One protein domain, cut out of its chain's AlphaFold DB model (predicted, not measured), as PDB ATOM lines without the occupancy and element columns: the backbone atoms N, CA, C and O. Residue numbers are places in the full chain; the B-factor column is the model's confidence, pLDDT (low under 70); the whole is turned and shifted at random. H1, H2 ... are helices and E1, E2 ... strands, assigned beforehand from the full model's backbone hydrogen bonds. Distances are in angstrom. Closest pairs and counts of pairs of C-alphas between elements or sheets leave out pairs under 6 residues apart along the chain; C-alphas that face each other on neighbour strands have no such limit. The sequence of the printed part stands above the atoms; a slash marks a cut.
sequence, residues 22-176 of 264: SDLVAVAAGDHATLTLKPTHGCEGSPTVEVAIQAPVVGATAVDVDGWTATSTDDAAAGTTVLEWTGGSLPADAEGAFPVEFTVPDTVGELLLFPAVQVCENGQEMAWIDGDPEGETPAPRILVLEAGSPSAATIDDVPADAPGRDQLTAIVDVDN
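This is residues 22 to 176 of the 264 residues of a protein of Acidimicrobiales bacterium (UniProt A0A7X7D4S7). A twisted sheet of five strands, E4 E5 E3 E8 E9, has the two-stranded pair E2 and E6 over one face, as a partial two-layer sandwich. Beyond one end of it lies a small sheet, E1 E10 E7, joined to the large one where E7 runs on into E8, and helix H1 grazes this small sheet. The printed part has 155 residues with ten named strands and then one named helix, mostly strand by class, though under half of the residues are in named elements. The five-stranded sheet and the pair are antiparallel; the small sheet is mixed. The whole is compact, with a radius of gyration of the C-alphas of 15.4 A and spans of 45 by 36 by 26 A.

E1, residues 26 to 28, begins at C-alpha 26 (239.929, 145.641, 167.503). E2, residues 32 to 38, is 19.6 A long; E3, residues 48 to 55, is 20.3 A; E4, residues 69 to 75, is 19.7 A. E5, residues 80 to 90, is the longest strand at 26.1 A and bends by 81 degrees at residue 87. E6, residues 98 to 103, is 16.9 A long. E7, residues 111 to 113, E8, residues 116 to 120, E9, residues 125 to 128, and E10, residues 141 to 145, are shorter. H1, residues 165 to 175, is 16.6 A long and ends at C-alpha 175 (233.488, 162.430, 162.503).

The sheet E4 E5 E3 E8 E9 is twisted, with edge strands E4 and E9. The hairpin E4 and E5 has N 71 and O 84 at 2.9 A; E5 and E3 have N 53 and O 83 at 2.8 A. E3 and E8 have N 52 and O 117 at 2.9 A, and the hairpin E8 and E9 has N 118 and O 126 at 2.8 A. E2 and E6 are antiparallel, with N 35 and O 100 at 2.9 A. The closest C-alphas of E5 and E6, Leu 83 and Val 100, are 7.7 A apart. Residues 61 to 62 pair antiparallel with residues 100 to 101 of E6. E10 is staggered: it is antiparallel to E7, with N 112 and O 142 at 2.8 A, and parallel to E1, with N 145 and O 27 at 2.8 A. H1 only grazes this sheet with residues 165 to 168; the closest C-alphas of E10 and H1, Leu 143 and Arg 165, are 7.3 A apart. In H1, 4 of 7 O i to N i+4 pairs are within hydrogen-bond range.

The two C-alphas farthest apart, those of Asn 122 and Asp 161, are 45.9 A apart. The printed part has no cut. The links E3 to E4, E9 to E10 and E10 to H1 are long. The mean pLDDT of the printed part is 92.6; residues 169 to 176 are under 70.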
ATOM      1  N   SER A  22     232.116 152.259 172.016       84.25
ATOM      2  CA  SER A  22     232.741 151.036 172.504       84.25
ATOM      3  C   SER A  22     234.121 151.354 173.076       84.25
ATOM      4  O   SER A  22     234.816 152.253 172.614       84.25
ATOM      5  N   ASP A  23     234.550 150.605 174.087       88.44
ATOM      6  CA  ASP A  23     235.898 150.722 174.659       88.44
ATOM      7  C   ASP A  23     237.002 150.089 173.797       88.44
ATOM      8  O   ASP A  23     238.180 150.406 173.978       88.44
ATOM      9  N   LEU A  24     236.628 149.200 172.876       93.25
ATOM     10  CA  LEU A  24     237.518 148.518 171.946       93.25
ATOM     11  C   LEU A  24     237.042 148.693 170.504       93.25
ATOM     12  O   LEU A  24     235.842 148.726 170.227       93.25
ATOM     13  N   VAL A  25     238.011 148.733 169.589       93.81
ATOM     14  CA  VAL A  25     237.785 148.763 168.134       93.81
ATOM     15  C   VAL A  25     238.421 147.576 167.415       93.81
ATOM     16  O   VAL A  25     238.065 147.290 166.274       93.81
ATOM     17  N   ALA A  26     239.353 146.861 168.057       96.06
ATOM     18  CA  ALA A  26     239.929 145.641 167.503       96.06
ATOM     19  C   ALA A  26     240.423 144.675 168.590       96.06
ATOM     20  O   ALA A  26     240.910 145.099 169.641       96.06
ATOM     21  N   VAL A  27     240.322 143.373 168.327       97.88
ATOM     22  CA  VAL A  27     240.704 142.279 169.243       97.88
ATOM     23  C   VAL A  27     241.270 141.100 168.455       97.88
ATOM     24  O   VAL A  27     240.951 140.936 167.282       97.88
ATOM     25  N   ALA A  28     242.113 140.270 169.067       98.19
ATOM     26  CA  ALA A  28     242.728 139.142 168.369       98.19
ATOM     27  C   ALA A  28     241.777 137.948 168.192       98.19
ATOM     28  O   ALA A  28     241.021 137.596 169.095       98.19
ATOM     29  N   ALA A  29     241.867 137.296 167.033       98.38
ATOM     30  CA  ALA A  29     241.185 136.042 166.733       98.38
ATOM     31  C   ALA A  29     241.428 134.975 167.816       98.38
ATOM     32  O   ALA A  29     242.567 134.763 168.246       98.38
ATOM     33  N   GLY A  30     240.359 134.289 168.228       97.94
ATOM     34  CA  GLY A  30     240.393 133.203 169.209       97.94
ATOM     35  C   GLY A  30     240.534 133.634 170.675       97.94
ATOM     36  O   GLY A  30     240.449 132.776 171.559       97.94
ATOM     37  N   ASP A  31     240.728 134.925 170.961       98.12
ATOM     38  CA  ASP A  31     240.780 135.426 172.336       98.12
ATOM     39  C   ASP A  31     239.384 135.478 172.978       98.12
ATOM     40  O   ASP A  31     238.346 135.502 172.313       98.12
ATOM     41  N   HIS A  32     239.362 135.532 174.311       97.88
ATOM     42  CA  HIS A  32     238.186 135.977 175.052       97.88
ATOM     43  C   HIS A  32     238.261 137.492 175.224       97.88
ATOM     44  O   HIS A  32     239.201 137.998 175.840       97.88
ATOM     45  N   ALA A  33     237.274 138.202 174.686       97.12
ATOM     46  CA  ALA A  33     237.206 139.655 174.715       97.12
ATOM     47  C   ALA A  33     236.022 140.139 175.556       97.12
ATOM     48  O   ALA A  33     235.007 139.450 175.684       97.12
ATOM     49  N   THR A  34     236.157 141.352 176.087       97.50
ATOM     50  CA  THR A  34     235.067 142.098 176.716       97.50
ATOM     51  C   THR A  34     234.879 143.396 175.948       97.50
ATOM     52  O   THR A  34     235.789 144.220 175.930       97.50
ATOM     53  N   LEU A  35     233.722 143.564 175.313       95.44
ATOM     54  CA  LEU A  35     233.290 144.814 174.694       95.44
ATOM     55  C   LEU A  35     232.367 145.546 175.659       95.44
ATOM     56  O   LEU A  35     231.343 144.991 176.042       95.44
ATOM     57  N   THR A  36     232.659 146.790 176.008       96.12
ATOM     58  CA  THR A  36     231.773 147.607 176.841       96.12
ATOM     59  C   THR A  36     231.059 148.643 175.995       96.12
ATOM     60  O   THR A  36     231.691 149.565 175.482       96.12
ATOM     61  N   LEU A  37     229.734 148.529 175.911       93.88
ATOM     62  CA  LEU A  37     228.891 149.580 175.358       93.88
ATOM     63  C   LEU A  37     228.718 150.702 176.387       93.88
ATOM     64  O   LEU A  37     228.373 150.431 177.545       93.88
ATOM     65  N   LYS A  38     228.914 151.951 175.962       93.19
ATOM     66  CA  LYS A  38     228.828 153.131 176.828       93.19
ATOM     67  C   LYS A  38     227.854 154.172 176.285       93.19
ATOM     68  O   LYS A  38     228.266 155.147 175.659       93.19
ATOM     69  N   PRO A  39     226.547 154.004 176.535       91.62
ATOM     70  CA  PRO A  39     225.602 155.077 176.292       91.62
ATOM     71  C   PRO A  39     225.975 156.312 177.117       91.62
ATOM     72  O   PRO A  39     226.162 156.206 178.329       91.62
ATOM     73  N   THR A  40     226.089 157.475 176.478       90.12
ATOM     74  CA  THR A  40     226.563 158.716 177.123       90.12
ATOM     75  C   THR A  40     225.432 159.651 177.543       90.12
ATOM     76  O   THR A  40     225.667 160.629 178.255       90.12
ATOM     77  N   HIS A  41     224.200 159.364 177.118       90.31
ATOM     78  CA  HIS A  41     223.027 160.138 177.487       90.31
ATOM     79  C   HIS A  41     221.734 159.322 177.425       90.31
ATOM     80  O   HIS A  41     221.635 158.273 176.791       90.31
ATOM     81  N   GLY A  42     220.704 159.860 178.067       90.06
ATOM     82  CA  GLY A  42     219.327 159.400 177.943       90.06
ATOM     83  C   GLY A  42     218.660 159.813 176.626       90.06
ATOM     84  O   GLY A  42     219.143 160.690 175.909       90.06
ATOM     85  N   CYS A  43     217.500 159.237 176.329       92.00
ATOM     86  CA  CYS A  43     216.686 159.553 175.153       92.00
ATOM     87  C   CYS A  43     215.865 160.812 175.457       92.00
ATOM     88  O   CYS A  43     215.066 160.814 176.394       92.00
ATOM     89  N   GLU A  44     216.123 161.906 174.736       90.00
ATOM     90  CA  GLU A  44     215.533 163.235 174.990       90.00
ATOM     91  C   GLU A  44     215.583 163.672 176.472       90.00
ATOM     92  O   GLU A  44     214.656 164.280 177.011       90.00
ATOM     93  N   GLY A  45     216.678 163.346 177.166       91.31
ATOM     94  CA  GLY A  45     216.852 163.677 178.584       91.31
ATOM     95  C   GLY A  45     216.103 162.759 179.559       91.31
ATOM     96  O   GLY A  45     216.097 163.031 180.762       91.31
ATOM     97  N   SER A  46     215.487 161.673 179.085       95.88
ATOM     98  CA  SER A  46     214.883 160.637 179.926       95.88
ATOM     99  C   SER A  46     215.905 159.558 180.318       95.88
ATOM    100  O   SER A  46     216.685 159.143 179.464       95.88
ATOM    101  N   PRO A  47     215.918 159.079 181.579       97.12
ATOM    102  CA  PRO A  47     216.820 158.011 182.015       97.12
ATOM    103  C   PRO A  47     216.659 156.724 181.199       97.12
ATOM    104  O   PRO A  47     215.537 156.329 180.879       97.12
ATOM    105  N   THR A  48     217.764 156.027 180.947       97.12
ATOM    106  CA  THR A  48     217.758 154.683 180.353       97.12
ATOM    107  C   THR A  48     217.284 153.661 181.371       97.12
ATOM    108  O   THR A  48     217.703 153.696 182.530       97.12
ATOM    109  N   VAL A  49     216.451 152.722 180.932       97.69
ATOM    110  CA  VAL A  49     215.894 151.642 181.765       97.69
ATOM    111  C   VAL A  49     216.105 150.251 181.174       97.69
ATOM    112  O   VAL A  49     215.908 149.255 181.875       97.69
ATOM    113  N   GLU A  50     216.532 150.182 179.914       97.88
ATOM    114  CA  GLU A  50     216.911 148.949 179.236       97.88
ATOM    115  C   GLU A  50     218.001 149.218 178.194       97.88
ATOM    116  O   GLU A  50     218.000 150.252 177.521       97.88
ATOM    117  N   VAL A  51     218.944 148.284 178.104       97.69
ATOM    118  CA  VAL A  51     219.955 148.220 177.047       97.69
ATOM    119  C   VAL A  51     219.976 146.801 176.520       97.69
ATOM    120  O   VAL A  51     220.026 145.853 177.305       97.69
ATOM    121  N   ALA A  52     219.959 146.659 175.203       98.12
ATOM    122  CA  ALA A  52     219.973 145.371 174.543       98.12
ATOM    123  C   ALA A  52     221.008 145.368 173.412       98.12
ATOM    124  O   ALA A  52     221.100 146.330 172.651       98.12
ATOM    125  N   ILE A  53     221.807 144.306 173.312       98.00
ATOM    126  CA  ILE A  53     222.885 144.152 172.327       98.00
ATOM    127  C   ILE A  53     222.743 142.791 171.652       98.00
ATOM    128  O   ILE A  53     222.566 141.775 172.322       98.00
ATOM    129  N   GLN A  54     222.855 142.750 170.330       98.31
ATOM    130  CA  GLN A  54     223.006 141.503 169.590       98.31
ATOM    131  C   GLN A  54     224.490 141.265 169.305       98.31
ATOM    132  O   GLN A  54     225.094 141.981 168.512       98.31
ATOM    133  N   ALA A  55     225.084 140.254 169.936       98.25
ATOM    134  CA  ALA A  55     226.433 139.822 169.594       98.25
ATOM    135  C   ALA A  55     226.405 138.926 168.345       98.25
ATOM    136  O   ALA A  55     225.564 138.021 168.270       98.25
ATOM    137  N   PRO A  56     227.351 139.091 167.400       97.69
ATOM    138  CA  PRO A  56     227.417 138.310 166.164       97.69
ATOM    139  C   PRO A  56     228.066 136.932 166.383       97.69
ATOM    140  O   PRO A  56     228.726 136.390 165.501       97.69
ATOM    141  N   VAL A  57     227.936 136.386 167.593       97.62
ATOM    142  CA  VAL A  57     228.473 135.090 168.003       97.62
ATOM    143  C   VAL A  57     227.532 134.444 169.010       97.62
ATOM    144  O   VAL A  57     226.917 135.134 169.821       97.62
ATOM    145  N   VAL A  58     227.458 133.116 168.982       97.88
ATOM    146  CA  VAL A  58     226.730 132.316 169.977       97.88
ATOM    147  C   VAL A  58     227.560 132.183 171.257       97.88
ATOM    148  O   VAL A  58     228.782 132.037 171.196       97.88
ATOM    149  N   GLY A  59     226.900 132.155 172.414       97.88
ATOM    150  CA  GLY A  59     227.542 131.988 173.715       97.88
ATOM    151  C   GLY A  59     228.180 133.262 174.270       97.88
ATOM    152  O   GLY A  59     228.959 133.174 175.223       97.88
ATOM    153  N   ALA A  60     227.873 134.435 173.704       98.56
ATOM    154  CA  ALA A  60     228.219 135.700 174.347       98.56
ATOM    155  C   ALA A  60     227.469 135.838 175.683       98.56
ATOM    156  O   ALA A  60     226.370 135.315 175.856       98.56
ATOM    157  N   THR A  61     228.060 136.535 176.647       98.75
ATOM    158  CA  THR A  61     227.504 136.685 177.995       98.75
ATOM    159  C   THR A  61     227.390 138.156 178.370       98.75
ATOM    160  O   THR A  61     228.327 138.933 178.193       98.75
ATOM    161  N   ALA A  62     226.231 138.529 178.907       98.62
ATOM    162  CA  ALA A  62     225.980 139.841 179.477       98.62
ATOM    163  C   ALA A  62     226.576 139.857 180.884       98.62
ATOM    164  O   ALA A  62     226.166 139.073 181.742       98.62
ATOM    165  N   VAL A  63     227.560 140.720 181.120       98.56
ATOM    166  CA  VAL A  63     228.194 140.839 182.435       98.56
ATOM    167  C   VAL A  63     227.235 141.519 183.413       98.56
ATOM    168  O   VAL A  63     226.517 142.452 183.052       98.56
ATOM    169  N   ASP A  64     227.228 141.063 184.666       98.25
ATOM    170  CA  ASP A  64     226.425 141.664 185.734       98.25
ATOM    171  C   ASP A  64     226.759 143.158 185.916       98.25
ATOM    172  O   ASP A  64     227.917 143.537 186.106       98.25
ATOM    173  N   VAL A  65     225.723 144.002 185.931       98.19
ATOM    174  CA  VAL A  65     225.817 145.442 186.224       98.19
ATOM    175  C   VAL A  65     224.971 145.740 187.460       98.19
ATOM    176  O   VAL A  65     223.829 145.290 187.566       98.19
ATOM    177  N   ASP A  66     225.520 146.491 188.419       97.56
ATOM    178  CA  ASP A  66     224.850 146.741 189.701       97.56
ATOM    179  C   ASP A  66     223.483 147.418 189.516       97.56
ATOM    180  O   ASP A  66     223.357 148.439 188.842       97.56
ATOM    181  N   GLY A  67     222.448 146.836 190.120       97.06
ATOM    182  CA  GLY A  67     221.067 147.307 189.992       97.06
ATOM    183  C   GLY A  67     220.340 146.891 188.707       97.06
ATOM    184  O   GLY A  67     219.154 147.193 188.588       97.06
ATOM    185  N   TRP A  68     220.991 146.169 187.791       98.44
ATOM    186  CA  TRP A  68     220.394 145.654 186.556       98.44
ATOM    187  C   TRP A  68     220.206 144.136 186.613       98.44
ATOM    188  O   TRP A  68     220.910 143.421 187.322       98.44
ATOM    189  N   THR A  69     219.235 143.631 185.857       98.38
ATOM    190  CA  THR A  69     219.095 142.200 185.566       98.38
ATOM    191  C   THR A  69     219.696 141.934 184.195       98.38
ATOM    192  O   THR A  69     219.166 142.450 183.215       98.38
ATOM    193  N   ALA A  70     220.771 141.147 184.141       98.44
ATOM    194  CA  ALA A  70     221.433 140.747 182.904       98.44
ATOM    195  C   ALA A  70     220.908 139.385 182.407       98.44
ATOM    196  O   ALA A  70     220.766 138.444 183.195       98.44
ATOM    197  N   THR A  71     220.635 139.263 181.108       98.56
ATOM    198  CA  THR A  71     220.264 138.000 180.448       98.56
ATOM    199  C   THR A  71     221.021 137.806 179.142       98.56
ATOM    200  O   THR A  71     221.436 138.760 178.490       98.56
ATOM    201  N   SER A  72     221.221 136.544 178.759       98.50
ATOM    202  CA  SER A  72     221.846 136.157 177.491       98.50
ATOM    203  C   SER A  72     221.052 135.013 176.876       98.50
ATOM    204  O   SER A  72     220.825 133.992 177.531       98.50
ATOM    205  N   THR A  73     220.601 135.202 175.642       98.38
ATOM    206  CA  THR A  73     219.745 134.261 174.918       98.38
ATOM    207  C   THR A  73     220.362 133.958 173.562       98.38
ATOM    208  O   THR A  73     220.409 134.821 172.689       98.38
ATOM    209  N   ASP A  74     220.832 132.728 173.384       98.12
ATOM    210  CA  ASP A  74     221.402 132.278 172.117       98.12
ATOM    211  C   ASP A  74     220.323 132.096 171.041       98.12
ATOM    212  O   ASP A  74     219.312 131.424 171.265       98.12
ATOM    213  N   ASP A  75     220.601 132.594 169.839       95.75
ATOM    214  CA  ASP A  75     219.946 132.189 168.599       95.75
ATOM    215  C   ASP A  75     220.946 131.396 167.750       95.75
ATOM    216  O   ASP A  75     221.671 131.912 166.897       95.75
ATOM    217  N   ALA A  76     220.980 130.085 167.988       94.12
ATOM    218  CA  ALA A  76     221.873 129.184 167.271       94.12
ATOM    219  C   ALA A  76     221.578 129.095 165.761       94.12
ATOM    220  O   ALA A  76     222.448 128.660 165.009       94.12
ATOM    221  N   ALA A  77     220.370 129.457 165.313       95.38
ATOM    222  CA  ALA A  77     220.028 129.443 163.893       95.38
ATOM    223  C   ALA A  77     220.597 130.673 163.176       95.38
ATOM    224  O   ALA A  77     221.080 130.545 162.052       95.38
ATOM    225  N   ALA A  78     220.568 131.832 163.839       93.50
ATOM    226  CA  ALA A  78     221.173 133.068 163.349       93.50
ATOM    227  C   ALA A  78     222.684 133.156 163.620       93.50
ATOM    228  O   ALA A  78     223.371 133.954 162.990       93.50
ATOM    229  N   GLY A  79     223.214 132.338 164.535       96.19
ATOM    230  CA  GLY A  79     224.618 132.402 164.943       96.19
ATOM    231  C   GLY A  79     224.920 133.563 165.894       96.19
ATOM    232  O   GLY A  79     226.067 133.990 165.977       96.19
ATOM    233  N   THR A  80     223.912 134.065 166.608       98.12
ATOM    234  CA  THR A  80     224.003 135.265 167.449       98.12
ATOM    235  C   THR A  80     223.586 134.981 168.892       98.12
ATOM    236  O   THR A  80     223.000 133.939 169.199       98.12
ATOM    237  N   THR A  81     223.857 135.931 169.784       98.62
ATOM    238  CA  THR A  81     223.312 135.955 171.147       98.62
ATOM    239  C   THR A  81     222.718 137.328 171.427       98.62
ATOM    240  O   THR A  81     223.360 138.353 171.195       98.62
ATOM    241  N   VAL A  82     221.498 137.355 171.956       98.44
ATOM    242  CA  VAL A  82     220.842 138.567 172.454       98.44
ATOM    243  C   VAL A  82     221.176 138.755 173.929       98.44
ATOM    244  O   VAL A  82     220.964 137.853 174.741       98.44
ATOM    245  N   LEU A  83     221.708 139.925 174.261       98.69
ATOM    246  CA  LEU A  83     222.166 140.331 175.585       98.69
ATOM    247  C   LEU A  83     221.281 141.479 176.058       98.69
ATOM    248  O   LEU A  83     221.131 142.455 175.331       98.69
ATOM    249  N   GLU A  84     220.712 141.389 177.255       98.44
ATOM    250  CA  GLU A  84     219.795 142.415 177.765       98.44
ATOM    251  C   GLU A  84     220.137 142.782 179.206       98.44
ATOM    252  O   GLU A  84     220.379 141.908 180.038       98.44
ATOM    253  N   TRP A  85     220.090 144.078 179.510       98.69
ATOM    254  CA  TRP A  85     220.116 144.625 180.862       98.69
ATOM    255  C   TRP A  85     218.817 145.369 181.115       98.69
ATOM    256  O   TRP A  85     218.539 146.371 180.463       98.69
ATOM    257  N   THR A  86     218.035 144.921 182.097       97.88
ATOM    258  CA  THR A  86     216.718 145.501 182.411       97.88
ATOM    259  C   THR A  86     216.549 145.830 183.891       97.88
ATOM    260  O   THR A  86     217.251 145.314 184.764       97.88
ATOM    261  N   GLY A  87     215.577 146.694 184.196       88.75
ATOM    262  CA  GLY A  87     215.119 146.966 185.563       88.75
ATOM    263  C   GLY A  87     216.028 147.875 186.395       88.75
ATOM    264  O   GLY A  87     215.640 148.236 187.509       88.75
ATOM    265  N   GLY A  88     217.187 148.258 185.856       95.50
ATOM    266  CA  GLY A  88     218.029 149.313 186.404       95.50
ATOM    267  C   GLY A  88     217.598 150.702 185.932       95.50
ATOM    268  O   GLY A  88     216.528 150.889 185.352       95.50
ATOM    269  N   SER A  89     218.423 151.702 186.235       97.06
ATOM    270  CA  SER A  89     218.232 153.066 185.749       97.06
ATOM    271  C   SER A  89     219.578 153.766 185.619       97.06
ATOM    272  O   SER A  89     220.327 153.851 186.594       97.06
ATOM    273  N   LEU A  90     219.871 154.270 184.423       97.44
ATOM    274  CA  LEU A  90     221.008 155.145 184.159       97.44
ATOM    275  C   LEU A  90     220.473 156.573 183.964       97.44
ATOM    276  O   LEU A  90     219.639 156.785 183.079       97.44
ATOM    277  N   PRO A  91     220.899 157.550 184.788       97.06
ATOM    278  CA  PRO A  91     220.515 158.948 184.619       97.06
ATOM    279  C   PRO A  91     220.844 159.474 183.221       97.06
ATOM    280  O   PRO A  91     221.840 159.084 182.623       97.06
ATOM    281  N   ALA A  92     220.022 160.393 182.716       95.06
ATOM    282  CA  ALA A  92     220.143 160.874 181.344       95.06
ATOM    283  C   ALA A  92     221.433 161.659 181.046       95.06
ATOM    284  O   ALA A  92     221.745 161.876 179.881       95.06
ATOM    285  N   ASP A  93     222.141 162.109 182.078       94.06
ATOM    286  CA  ASP A  93     223.401 162.853 182.023       94.06
ATOM    287  C   ASP A  93     224.608 162.026 182.500       94.06
ATOM    288  O   ASP A  93     225.684 162.580 182.735       94.06
ATOM    289  N   ALA A  94     224.433 160.713 182.674       93.00
ATOM    290  CA  ALA A  94     225.479 159.796 183.100       93.00
ATOM    291  C   ALA A  94     225.890 158.848 181.968       93.00
ATOM    292  O   ALA A  94     225.056 158.374 181.200       93.00
ATOM    293  N   GLU A  95     227.180 158.517 181.934       93.88
ATOM    294  CA  GLU A  95     227.717 157.458 181.081       93.88
ATOM    295  C   GLU A  95     227.414 156.079 181.687       93.88
ATOM    296  O   GLU A  95     227.612 155.848 182.886       93.88
ATOM    297  N   GLY A  96     226.916 155.169 180.855       93.62
ATOM    298  CA  GLY A  96     226.680 153.770 181.192       93.62
ATOM    299  C   GLY A  96     227.883 152.876 180.907       93.62
ATOM    300  O   GLY A  96     228.824 153.258 180.221       93.62
ATOM    301  N   ALA A  97     227.830 151.643 181.407       96.31
ATOM    302  CA  ALA A  97     228.799 150.605 181.079       96.31
ATOM    303  C   ALA A  97     228.095 149.247 181.054       96.31
ATOM    304  O   ALA A  97     227.689 148.738 182.099       96.31
ATOM    305  N   PHE A  98     227.949 148.679 179.859       97.94
ATOM    306  CA  PHE A  98     227.259 147.413 179.621       97.94
ATOM    307  C   PHE A  98     228.225 146.437 178.929       97.94
ATOM    308  O   PHE A  98     228.399 146.517 177.710       97.94
ATOM    309  N   PRO A  99     228.929 145.576 179.695       98.19
ATOM    310  CA  PRO A  99     230.000 144.738 179.169       98.19
ATOM    311  C   PRO A  99     229.479 143.415 178.596       98.19
ATOM    312  O   PRO A  99     228.751 142.675 179.254       98.19
ATOM    313  N   VAL A 100     229.923 143.082 177.392       98.44
ATOM    314  CA  VAL A 100     229.668 141.828 176.683       98.44
ATOM    315  C   VAL A 100     230.949 141.011 176.662       98.44
ATOM    316  O   VAL A 100     231.940 141.433 176.073       98.44
ATOM    317  N   GLU A 101     230.927 139.825 177.260       98.62
ATOM    318  CA  GLU A 101     232.016 138.853 177.159       98.62
ATOM    319  C   GLU A 101     231.739 137.855 176.036       98.62
ATOM    320  O   GLU A 101     230.647 137.297 175.947       98.62
ATOM    321  N   PHE A 102     232.721 137.602 175.174       98.56
ATOM    322  CA  PHE A 102     232.563 136.666 174.063       98.56
ATOM    323  C   PHE A 102     233.897 136.050 173.626       98.56
ATOM    324  O   PHE A 102     234.975 136.505 174.009       98.56
ATOM    325  N   THR A 103     233.821 134.977 172.836       98.50
ATOM    326  CA  THR A 103     234.993 134.400 172.158       98.50
ATOM    327  C   THR A 103     235.075 134.985 170.759       98.50
ATOM    328  O   THR A 103     234.100 134.911 170.010       98.50
ATOM    329  N   VAL A 104     236.218 135.567 170.413       98.38
ATOM    330  CA  VAL A 104     236.434 136.203 169.114       98.38
ATOM    331  C   VAL A 104     236.531 135.120 168.028       98.38
ATOM    332  O   VAL A 104     237.321 134.185 168.191       98.38
ATOM    333  N   PRO A 105     235.771 135.217 166.921       97.88
ATOM    334  CA  PRO A 105     235.900 134.311 165.782       97.88
ATOM    335  C   PRO A 105     237.308 134.303 165.174       97.88
ATOM    336  O   PRO A 105     238.082 135.244 165.330       97.88
ATOM    337  N   ASP A 106     237.630 133.244 164.435       97.00
ATOM    338  CA  ASP A 106     238.970 133.054 163.863       97.00
ATOM    339  C   ASP A 106     239.210 133.824 162.546       97.00
ATOM    340  O   ASP A 106     240.328 133.833 162.023       97.00
ATOM    341  N   THR A 107     238.176 134.436 161.963       97.56
ATOM    342  CA  THR A 107     238.271 135.114 160.663       97.56
ATOM    343  C   THR A 107     238.988 136.459 160.798       97.56
ATOM    344  O   THR A 107     238.380 137.491 161.065       97.56
ATOM    345  N   VAL A 108     240.300 136.475 160.577       97.56
ATOM    346  CA  VAL A 108     241.076 137.723 160.569       97.56
ATOM    347  C   VAL A 108     240.569 138.684 159.488       97.56
ATOM    348  O   VAL A 108     240.342 138.290 158.342       97.56
ATOM    349  N   GLY A 109     240.443 139.958 159.854       96.12
ATOM    350  CA  GLY A 109     239.952 141.037 159.003       96.12
ATOM    351  C   GLY A 109     238.432 141.162 158.952       96.12
ATOM    352  O   GLY A 109     237.930 142.038 158.255       96.12
ATOM    353  N   GLU A 110     237.698 140.307 159.667       95.50
ATOM    354  CA  GLU A 110     236.249 140.429 159.810       95.50
ATOM    355  C   GLU A 110     235.888 141.589 160.750       95.50
ATOM    356  O   GLU A 110     236.513 141.773 161.798       95.50
ATOM    357  N   LEU A 111     234.857 142.356 160.384       94.00
ATOM    358  CA  LEU A 111     234.205 143.311 161.274       94.00
ATOM    359  C   LEU A 111     233.004 142.655 161.950       94.00
ATOM    360  O   LEU A 111     231.998 142.352 161.314       94.00
ATOM    361  N   LEU A 112     233.100 142.498 163.263       95.94
ATOM    362  CA  LEU A 112     232.001 142.057 164.105       95.94
ATOM    363  C   LEU A 112     231.116 143.260 164.417       95.94
ATOM    364  O   LEU A 112     231.587 144.204 165.048       95.94
ATOM    365  N   LEU A 113     229.853 143.228 163.997       95.25
ATOM    366  CA  LEU A 113     228.867 144.258 164.330       95.25
ATOM    367  C   LEU A 113     228.081 143.855 165.577       95.25
ATOM    368  O   LEU A 113     227.618 142.722 165.676       95.25
ATOM    369  N   PHE A 114     227.873 144.806 166.481       96.81
ATOM    370  CA  PHE A 114     227.102 144.639 167.709       96.81
ATOM    371  C   PHE A 114     225.905 145.596 167.720       96.81
ATOM    372  O   PHE A 114     225.942 146.593 168.446       96.81
ATOM    373  N   PRO A 115     224.849 145.340 166.920       96.50
ATOM    374  CA  PRO A 115     223.640 146.154 166.945       96.50
ATOM    375  C   PRO A 115     223.119 146.330 168.371       96.50
ATOM    376  O   PRO A 115     222.989 145.353 169.114       96.50
ATOM    377  N   ALA A 116     222.822 147.570 168.746       96.25
ATOM    378  CA  ALA A 116     222.448 147.926 170.106       96.25
ATOM    379  C   ALA A 116     221.211 148.824 170.138       96.25
ATOM    380  O   ALA A 116     221.031 149.690 169.282       96.25
ATOM    381  N   VAL A 117     220.378 148.640 171.159       96.50
ATOM    382  CA  VAL A 117     219.205 149.472 171.431       96.50
ATOM    383  C   VAL A 117     219.233 149.921 172.886       96.50
ATOM    384  O   VAL A 117     219.481 149.131 173.795       96.50
ATOM    385  N   GLN A 118     218.963 151.202 173.094       95.44
ATOM    386  CA  GLN A 118     218.716 151.816 174.388       95.44
ATOM    387  C   GLN A 118     217.246 152.213 174.473       95.44
ATOM    388  O   GLN A 118     216.757 152.930 173.602       95.44
ATOM    389  N   VAL A 119     216.574 151.832 175.557       96.19
ATOM    390  CA  VAL A 119     215.191 152.233 175.843       96.19
ATOM    391  C   VAL A 119     215.157 153.094 177.101       96.19
ATOM    392  O   VAL A 119     215.774 152.772 178.126       96.19
ATOM    393  N   CYS A 120     214.411 154.192 177.040       96.69
ATOM    394  CA  CYS A 120     214.305 155.167 178.118       96.69
ATOM    395  C   CYS A 120     212.936 155.162 178.803       96.69
ATOM    396  O   CYS A 120     211.942 154.673 178.271       96.69
ATOM    397  N   GLU A 121     212.870 155.703 180.023       96.12
ATOM    398  CA  GLU A 121     211.671 155.658 180.876       96.12
ATOM    399  C   GLU A 121     210.444 156.328 180.226       96.12
ATOM    400  O   GLU A 121     209.305 155.934 180.479       96.12
ATOM    401  N   ASN A 122     210.663 157.323 179.363       93.94
ATOM    402  CA  ASN A 122     209.614 157.988 178.587       93.94
ATOM    403  C   ASN A 122     209.074 157.152 177.405       93.94
ATOM    404  O   ASN A 122     208.163 157.616 176.719       93.94
ATOM    405  N   GLY A 123     209.599 155.945 177.178       91.94
ATOM    406  CA  GLY A 123     209.217 155.051 176.085       91.94
ATOM    407  C   GLY A 123     209.881 155.369 174.745       91.94
ATOM    408  O   GLY A 123     209.463 154.819 173.732       91.94
ATOM    409  N   GLN A 124     210.865 156.269 174.722       93.25
ATOM    410  CA  GLN A 124     211.685 156.515 173.538       93.25
ATOM    411  C   GLN A 124     212.867 155.566 173.479       93.25
ATOM    412  O   GLN A 124     213.308 155.029 174.498       93.25
ATOM    413  N   GLU A 125     213.392 155.413 172.271       92.94
ATOM    414  CA  GLU A 125     214.455 154.472 171.966       92.94
ATOM    415  C   GLU A 125     215.529 155.144 171.114       92.94
ATOM    416  O   GLU A 125     215.242 156.022 170.298       92.94
ATOM    417  N   MET A 126     216.769 154.705 171.300       90.31
ATOM    418  CA  MET A 126     217.881 154.974 170.396       90.31
ATOM    419  C   MET A 126     218.436 153.638 169.927       90.31
ATOM    420  O   MET A 126     218.692 152.754 170.744       90.31
ATOM    421  N   ALA A 127     218.599 153.484 168.619       93.12
ATOM    422  CA  ALA A 127     219.022 152.234 168.009       93.12
ATOM    423  C   ALA A 127     220.270 152.477 167.159       93.12
ATOM    424  O   ALA A 127     220.199 153.202 166.176       93.12
ATOM    425  N   TRP A 128     221.389 151.857 167.535       92.62
ATOM    426  CA  TRP A 128     222.640 151.822 166.775       92.62
ATOM    427  C   TRP A 128     222.736 150.472 166.079       92.62
ATOM    428  O   TRP A 128     223.294 149.512 166.611       92.62
ATOM    429  N   ILE A 129     222.086 150.374 164.926       92.81
ATOM    430  CA  ILE A 129     221.857 149.105 164.221       92.81
ATOM    431  C   ILE A 129     222.318 149.152 162.766       92.81
ATOM    432  O   ILE A 129     222.259 148.130 162.085       92.81
ATOM    433  N   ASP A 130     222.756 150.316 162.284       89.94
ATOM    434  CA  ASP A 130     223.181 150.466 160.901       89.94
ATOM    435  C   ASP A 130     224.519 149.752 160.670       89.94
ATOM    436  O   ASP A 130     225.492 149.946 161.399       89.94
ATOM    437  N   GLY A 131     224.562 148.883 159.663       87.75
ATOM    438  CA  GLY A 131     225.793 148.200 159.276       87.75
ATOM    439  C   GLY A 131     226.765 149.113 158.534       87.75
ATOM    440  O   GLY A 131     227.958 148.811 158.478       87.75
ATOM    441  N   ASP A 132     226.274 150.223 157.981       85.75
ATOM    442  CA  ASP A 132     227.100 151.208 157.304       85.75
ATOM    443  C   ASP A 132     227.909 152.034 158.331       85.75
ATOM    444  O   ASP A 132     227.318 152.618 159.243       85.75
ATOM    445  N   PRO A 133     229.259 152.093 158.261       78.69
ATOM    446  CA  PRO A 133     230.056 153.084 159.000       78.69
ATOM    447  C   PRO A 133     229.581 154.520 158.868       78.69
ATOM    448  O   PRO A 133     229.695 155.263 159.837       78.69
ATOM    449  N   GLU A 134     229.088 154.889 157.693       79.38
ATOM    450  CA  GLU A 134     228.729 156.265 157.359       79.38
ATOM    451  C   GLU A 134     227.237 156.550 157.609       79.38
ATOM    452  O   GLU A 134     226.750 157.648 157.333       79.38
ATOM    453  N   GLY A 135     226.503 155.560 158.129       82.12
ATOM    454  CA  GLY A 135     225.098 155.685 158.495       82.12
ATOM    455  C   GLY A 135     224.867 156.650 159.660       82.12
ATOM    456  O   GLY A 135     225.773 156.978 160.420       82.12
ATOM    457  N   GLU A 136     223.618 157.085 159.847       83.06
ATOM    458  CA  GLU A 136     223.257 158.025 160.926       83.06
ATOM    459  C   GLU A 136     223.375 157.398 162.325       83.06
ATOM    460  O   GLU A 136     223.581 158.096 163.316       83.06
ATOM    461  N   THR A 137     223.203 156.078 162.423       86.00
ATOM    462  CA  THR A 137     223.213 155.332 163.692       86.00
ATOM    463  C   THR A 137     224.001 154.024 163.553       86.00
ATOM    464  O   THR A 137     223.443 152.924 163.659       86.00
ATOM    465  N   PRO A 138     225.314 154.120 163.288       88.00
ATOM    466  CA  PRO A 138     226.142 152.961 163.007       88.00
ATOM    467  C   PRO A 138     226.207 152.041 164.220       88.00
ATOM    468  O   PRO A 138     226.434 152.489 165.346       88.00
ATOM    469  N   ALA A 139     226.059 150.742 163.981       91.94
ATOM    470  CA  ALA A 139     226.273 149.726 164.991       91.94
ATOM    471  C   ALA A 139     227.733 149.768 165.483       91.94
ATOM    472  O   ALA A 139     228.661 149.882 164.658       91.94
ATOM    473  N   PRO A 140     227.951 149.629 166.806       91.69
ATOM    474  CA  PRO A 140     229.265 149.366 167.374       91.69
ATOM    475  C   PRO A 140     229.927 148.184 166.677       91.69
ATOM    476  O   PRO A 140     229.257 147.232 166.266       91.69
ATOM    477  N   ARG A 141     231.252 148.231 166.539       91.75
ATOM    478  CA  ARG A 141     231.972 147.196 165.805       91.75
ATOM    479  C   ARG A 141     233.385 146.971 166.283       91.75
ATOM    480  O   ARG A 141     234.022 147.871 166.820       91.75
ATOM    481  N   ILE A 142     233.872 145.765 166.024       94.62
ATOM    482  CA  ILE A 142     235.218 145.344 166.382       94.62
ATOM    483  C   ILE A 142     235.850 144.612 165.206       94.62
ATOM    484  O   ILE A 142     235.267 143.674 164.668       94.62
ATOM    485  N   LEU A 143     237.066 145.008 164.843       96.12
ATOM    486  CA  LEU A 143     237.887 144.292 163.877       96.12
ATOM    487  C   LEU A 143     238.584 143.088 164.519       96.12
ATOM    488  O   LEU A 143     239.219 143.205 165.570       96.12
ATOM    489  N   VAL A 144     238.527 141.944 163.845       98.00
ATOM    490  CA  VAL A 144     239.282 140.749 164.223       98.00
ATOM    491  C   VAL A 144     240.714 140.849 163.693       98.00
ATOM    492  O   VAL A 144     240.957 140.845 162.488       98.00
ATOM    493  N   LEU A 145     241.682 140.917 164.600       98.06
ATOM    494  CA  LEU A 145     243.114 140.922 164.305       98.06
ATOM    495  C   LEU A 145     243.684 139.502 164.258       98.06
ATOM    496  O   LEU A 145     243.077 138.546 164.737       98.06
ATOM    497  N   GLU A 146     244.906 139.375 163.744       97.88
ATOM    498  CA  GLU A 146     245.695 138.144 163.846       97.88
ATOM    499  C   GLU A 146     245.810 137.669 165.304       97.88
ATOM    500  O   GLU A 146     245.993 138.475 166.223       97.88
ATOM    501  N   ALA A 147     245.748 136.354 165.519       97.44
ATOM    502  CA  ALA A 147     245.836 135.752 166.847       97.44
ATOM    503  C   ALA A 147     247.108 136.195 167.604       97.44
ATOM    504  O   ALA A 147     248.216 136.194 167.060       97.44
ATOM    505  N   GLY A 148     246.955 136.551 168.884       96.62
ATOM    506  CA  GLY A 148     248.040 137.056 169.733       96.62
ATOM    507  C   GLY A 148     248.401 138.534 169.527       96.62
ATOM    508  O   GLY A 148     249.353 139.009 170.153       96.62
ATOM    509  N   SER A 149     247.665 139.263 168.683       96.75
ATOM    510  CA  SER A 149     247.744 140.726 168.610       96.75
ATOM    511  C   SER A 149     247.221 141.365 169.907       96.75
ATOM    512  O   SER A 149     246.310 140.825 170.529       96.75
ATOM    513  N   PRO A 150     247.757 142.517 170.347       95.75
ATOM    514  CA  PRO A 150     247.135 143.274 171.430       95.75
ATOM    515  C   PRO A 150     245.768 143.823 170.991       95.75
ATOM    516  O   PRO A 150     245.609 144.222 169.838       95.75
ATOM    517  N   SER A 151     244.806 143.898 171.914       95.44
ATOM    518  CA  SER A 151     243.552 144.624 171.678       95.44
ATOM    519  C   SER A 151     243.813 146.123 171.506       95.44
ATOM    520  O   SER A 151     244.716 146.676 172.138       95.44
ATOM    521  N   ALA A 152     242.994 146.778 170.688       94.50
ATOM    522  CA  ALA A 152     243.091 148.198 170.376       94.50
ATOM    523  C   ALA A 152     241.841 148.944 170.860       94.50
ATOM    524  O   ALA A 152     240.717 148.525 170.569       94.50
ATOM    525  N   ALA A 153     242.044 150.056 171.570       91.62
ATOM    526  CA  ALA A 153     240.967 150.951 172.003       91.62
ATOM    527  C   ALA A 153     240.656 152.030 170.957       91.62
ATOM    528  O   ALA A 153     239.541 152.531 170.892       91.62
ATOM    529  N   THR A 154     241.639 152.377 170.125       89.56
ATOM    530  CA  THR A 154     241.500 153.374 169.063       89.56
ATOM    531  C   THR A 154     242.099 152.865 167.758       89.56
ATOM    532  O   THR A 154     242.906 151.931 167.749       89.56
ATOM    533  N   ILE A 155     241.729 153.487 166.637       88.75
ATOM    534  CA  ILE A 155     242.246 153.112 165.316       88.75
ATOM    535  C   ILE A 155     243.769 153.269 165.201       88.75
ATOM    536  O   ILE A 155     244.411 152.543 164.442       88.75
ATOM    537  N   ASP A 156     244.360 154.185 165.969       90.31
ATOM    538  CA  ASP A 156     245.803 154.431 165.987       90.31
ATOM    539  C   ASP A 156     246.588 153.249 166.571       90.31
ATOM    540  O   ASP A 156     247.734 153.017 166.183       90.31
ATOM    541  N   ASP A 157     245.951 152.471 167.451       93.31
ATOM    542  CA  ASP A 157     246.536 151.288 168.085       93.31
ATOM    543  C   ASP A 157     246.438 150.029 167.205       93.31
ATOM    544  O   ASP A 157     247.110 149.026 167.459       93.31
ATOM    545  N   VAL A 158     245.623 150.064 166.147       94.44
ATOM    546  CA  VAL A 158     245.542 148.982 165.159       94.44
ATOM    547  C   VAL A 158     246.817 149.009 164.293       94.44
ATOM    548  O   VAL A 158     247.310 150.091 163.975       94.44
ATOM    549  N   PRO A 159     247.399 147.873 163.863       94.50
ATOM    550  CA  PRO A 159     248.495 147.872 162.883       94.50
ATOM    551  C   PRO A 159     248.072 148.459 161.527       94.50
ATOM    552  O   PRO A 159     246.947 148.258 161.082       94.50
ATOM    553  N   ALA A 160     248.937 149.223 160.852       92.25
ATOM    554  CA  ALA A 160     248.595 149.895 159.582       92.25
ATOM    555  C   ALA A 160     248.318 148.925 158.425       92.25
ATOM    556  O   ALA A 160     247.577 149.252 157.505       92.25
ATOM    557  N   ASP A 161     248.905 147.738 158.487       93.06
ATOM    558  CA  ASP A 161     248.760 146.647 157.533       93.06
ATOM    559  C   ASP A 161     247.753 145.578 157.983       93.06
ATOM    560  O   ASP A 161     247.642 144.540 157.328       93.06
ATOM    561  N   ALA A 162     247.012 145.811 159.077       94.94
ATOM    562  CA  ALA A 162     245.979 144.889 159.534       94.94
ATOM    563  C   ALA A 162     244.881 144.736 158.461       94.94
ATOM    564  O   ALA A 162     244.315 145.745 158.022       94.94
ATOM    565  N   PRO A 163     244.548 143.500 158.041       94.69
ATOM    566  CA  PRO A 163     243.413 143.259 157.155       94.69
ATOM    567  C   PRO A 163     242.125 143.863 157.731       94.69
ATOM    568  O   PRO A 163     241.886 143.741 158.927       94.69
ATOM    569  N   GLY A 164     241.315 144.525 156.899       90.12
ATOM    570  CA  GLY A 164     240.029 145.118 157.298       90.12
ATOM    571  C   GLY A 164     240.118 146.442 158.070       90.12
ATOM    572  O   GLY A 164     239.087 147.018 158.410       90.12
ATOM    573  N   ARG A 165     241.323 146.979 158.328       91.44
ATOM    574  CA  ARG A 165     241.492 148.282 159.003       91.44
ATOM    575  C   ARG A 165     240.824 149.440 158.257       91.44
ATOM    576  O   ARG A 165     240.305 150.351 158.896       91.44
ATOM    577  N   ASP A 166     240.844 149.414 156.933       85.69
ATOM    578  CA  ASP A 166     240.215 150.413 156.064       85.69
ATOM    579  C   ASP A 166     238.708 150.557 156.329       85.69
ATOM    580  O   ASP A 166     238.151 151.652 156.253       85.69
ATOM    581  N   GLN A 167     238.064 149.463 156.738       79.19
ATOM    582  CA  GLN A 167     236.648 149.441 157.087       79.19
ATOM    583  C   GLN A 167     236.355 150.094 158.454       79.19
ATOM    584  O   GLN A 167     235.233 150.539 158.686       79.19
ATOM    585  N   LEU A 168     237.349 150.187 159.352       79.06
ATOM    586  CA  LEU A 168     237.244 150.968 160.594       79.06
ATOM    587  C   LEU A 168     237.441 152.470 160.339       79.06
ATOM    588  O   LEU A 168     236.768 153.290 160.958       79.06
ATOM    589  N   THR A 169     238.363 152.846 159.446       68.62
ATOM    590  CA  THR A 169     238.698 154.261 159.184       68.62
ATOM    591  C   THR A 169     237.600 155.034 158.465       68.62
ATOM    592  O   THR A 169     237.533 156.244 158.646       68.62
ATOM    593  N   ALA A 170     236.703 154.356 157.739       62.50
ATOM    594  CA  ALA A 170     235.537 154.988 157.114       62.50
ATOM    595  C   ALA A 170     234.645 155.752 158.117       62.50
ATOM    596  O   ALA A 170     233.938 156.668 157.729       62.50
ATOM    597  N   ILE A 171     234.710 155.422 159.411       57.88
ATOM    598  CA  ILE A 171     233.980 156.122 160.483       57.88
ATOM    599  C   ILE A 171     234.694 157.423 160.880       57.88
ATOM    600  O   ILE A 171     234.070 158.454 161.103       57.88
ATOM    601  N   VAL A 172     236.029 157.393 160.947       55.47
ATOM    602  CA  VAL A 172     236.840 158.512 161.456       55.47
ATOM    603  C   VAL A 172     236.827 159.698 160.492       55.47
ATOM    604  O   VAL A 172     236.831 160.847 160.935       55.47
ATOM    605  N   ASP A 173     236.762 159.433 159.186       53.19
ATOM    606  CA  ASP A 173     236.651 160.484 158.169       53.19
ATOM    607  C   ASP A 173     235.273 161.182 158.179       53.19
ATOM    608  O   ASP A 173     235.174 162.328 157.739       53.19
ATOM    609  N   VAL A 174     234.227 160.550 158.734       53.12
ATOM    610  CA  VAL A 174     232.895 161.162 158.915       53.12
ATOM    611  C   VAL A 174     232.873 162.087 160.135       53.12
ATOM    612  O   VAL A 174     232.387 163.217 160.043       53.12
ATOM    613  N   ASP A 175     233.444 161.647 161.260       53.31
ATOM    614  CA  ASP A 175     233.488 162.430 162.503       53.31
ATOM    615  C   ASP A 175     234.477 163.606 162.443       53.31
ATOM    616  O   ASP A 175     234.316 164.618 163.134       53.31
ATOM    617  N   ASN A 176     235.514 163.497 161.609       41.62
ATOM    618  CA  ASN A 176     236.506 164.543 161.406       41.62
ATOM    619  C   ASN A 176     236.995 164.540 159.947       41.62
ATOM    620  O   ASN A 176     238.085 164.020 159.682       41.62
TER     621      ASN A 176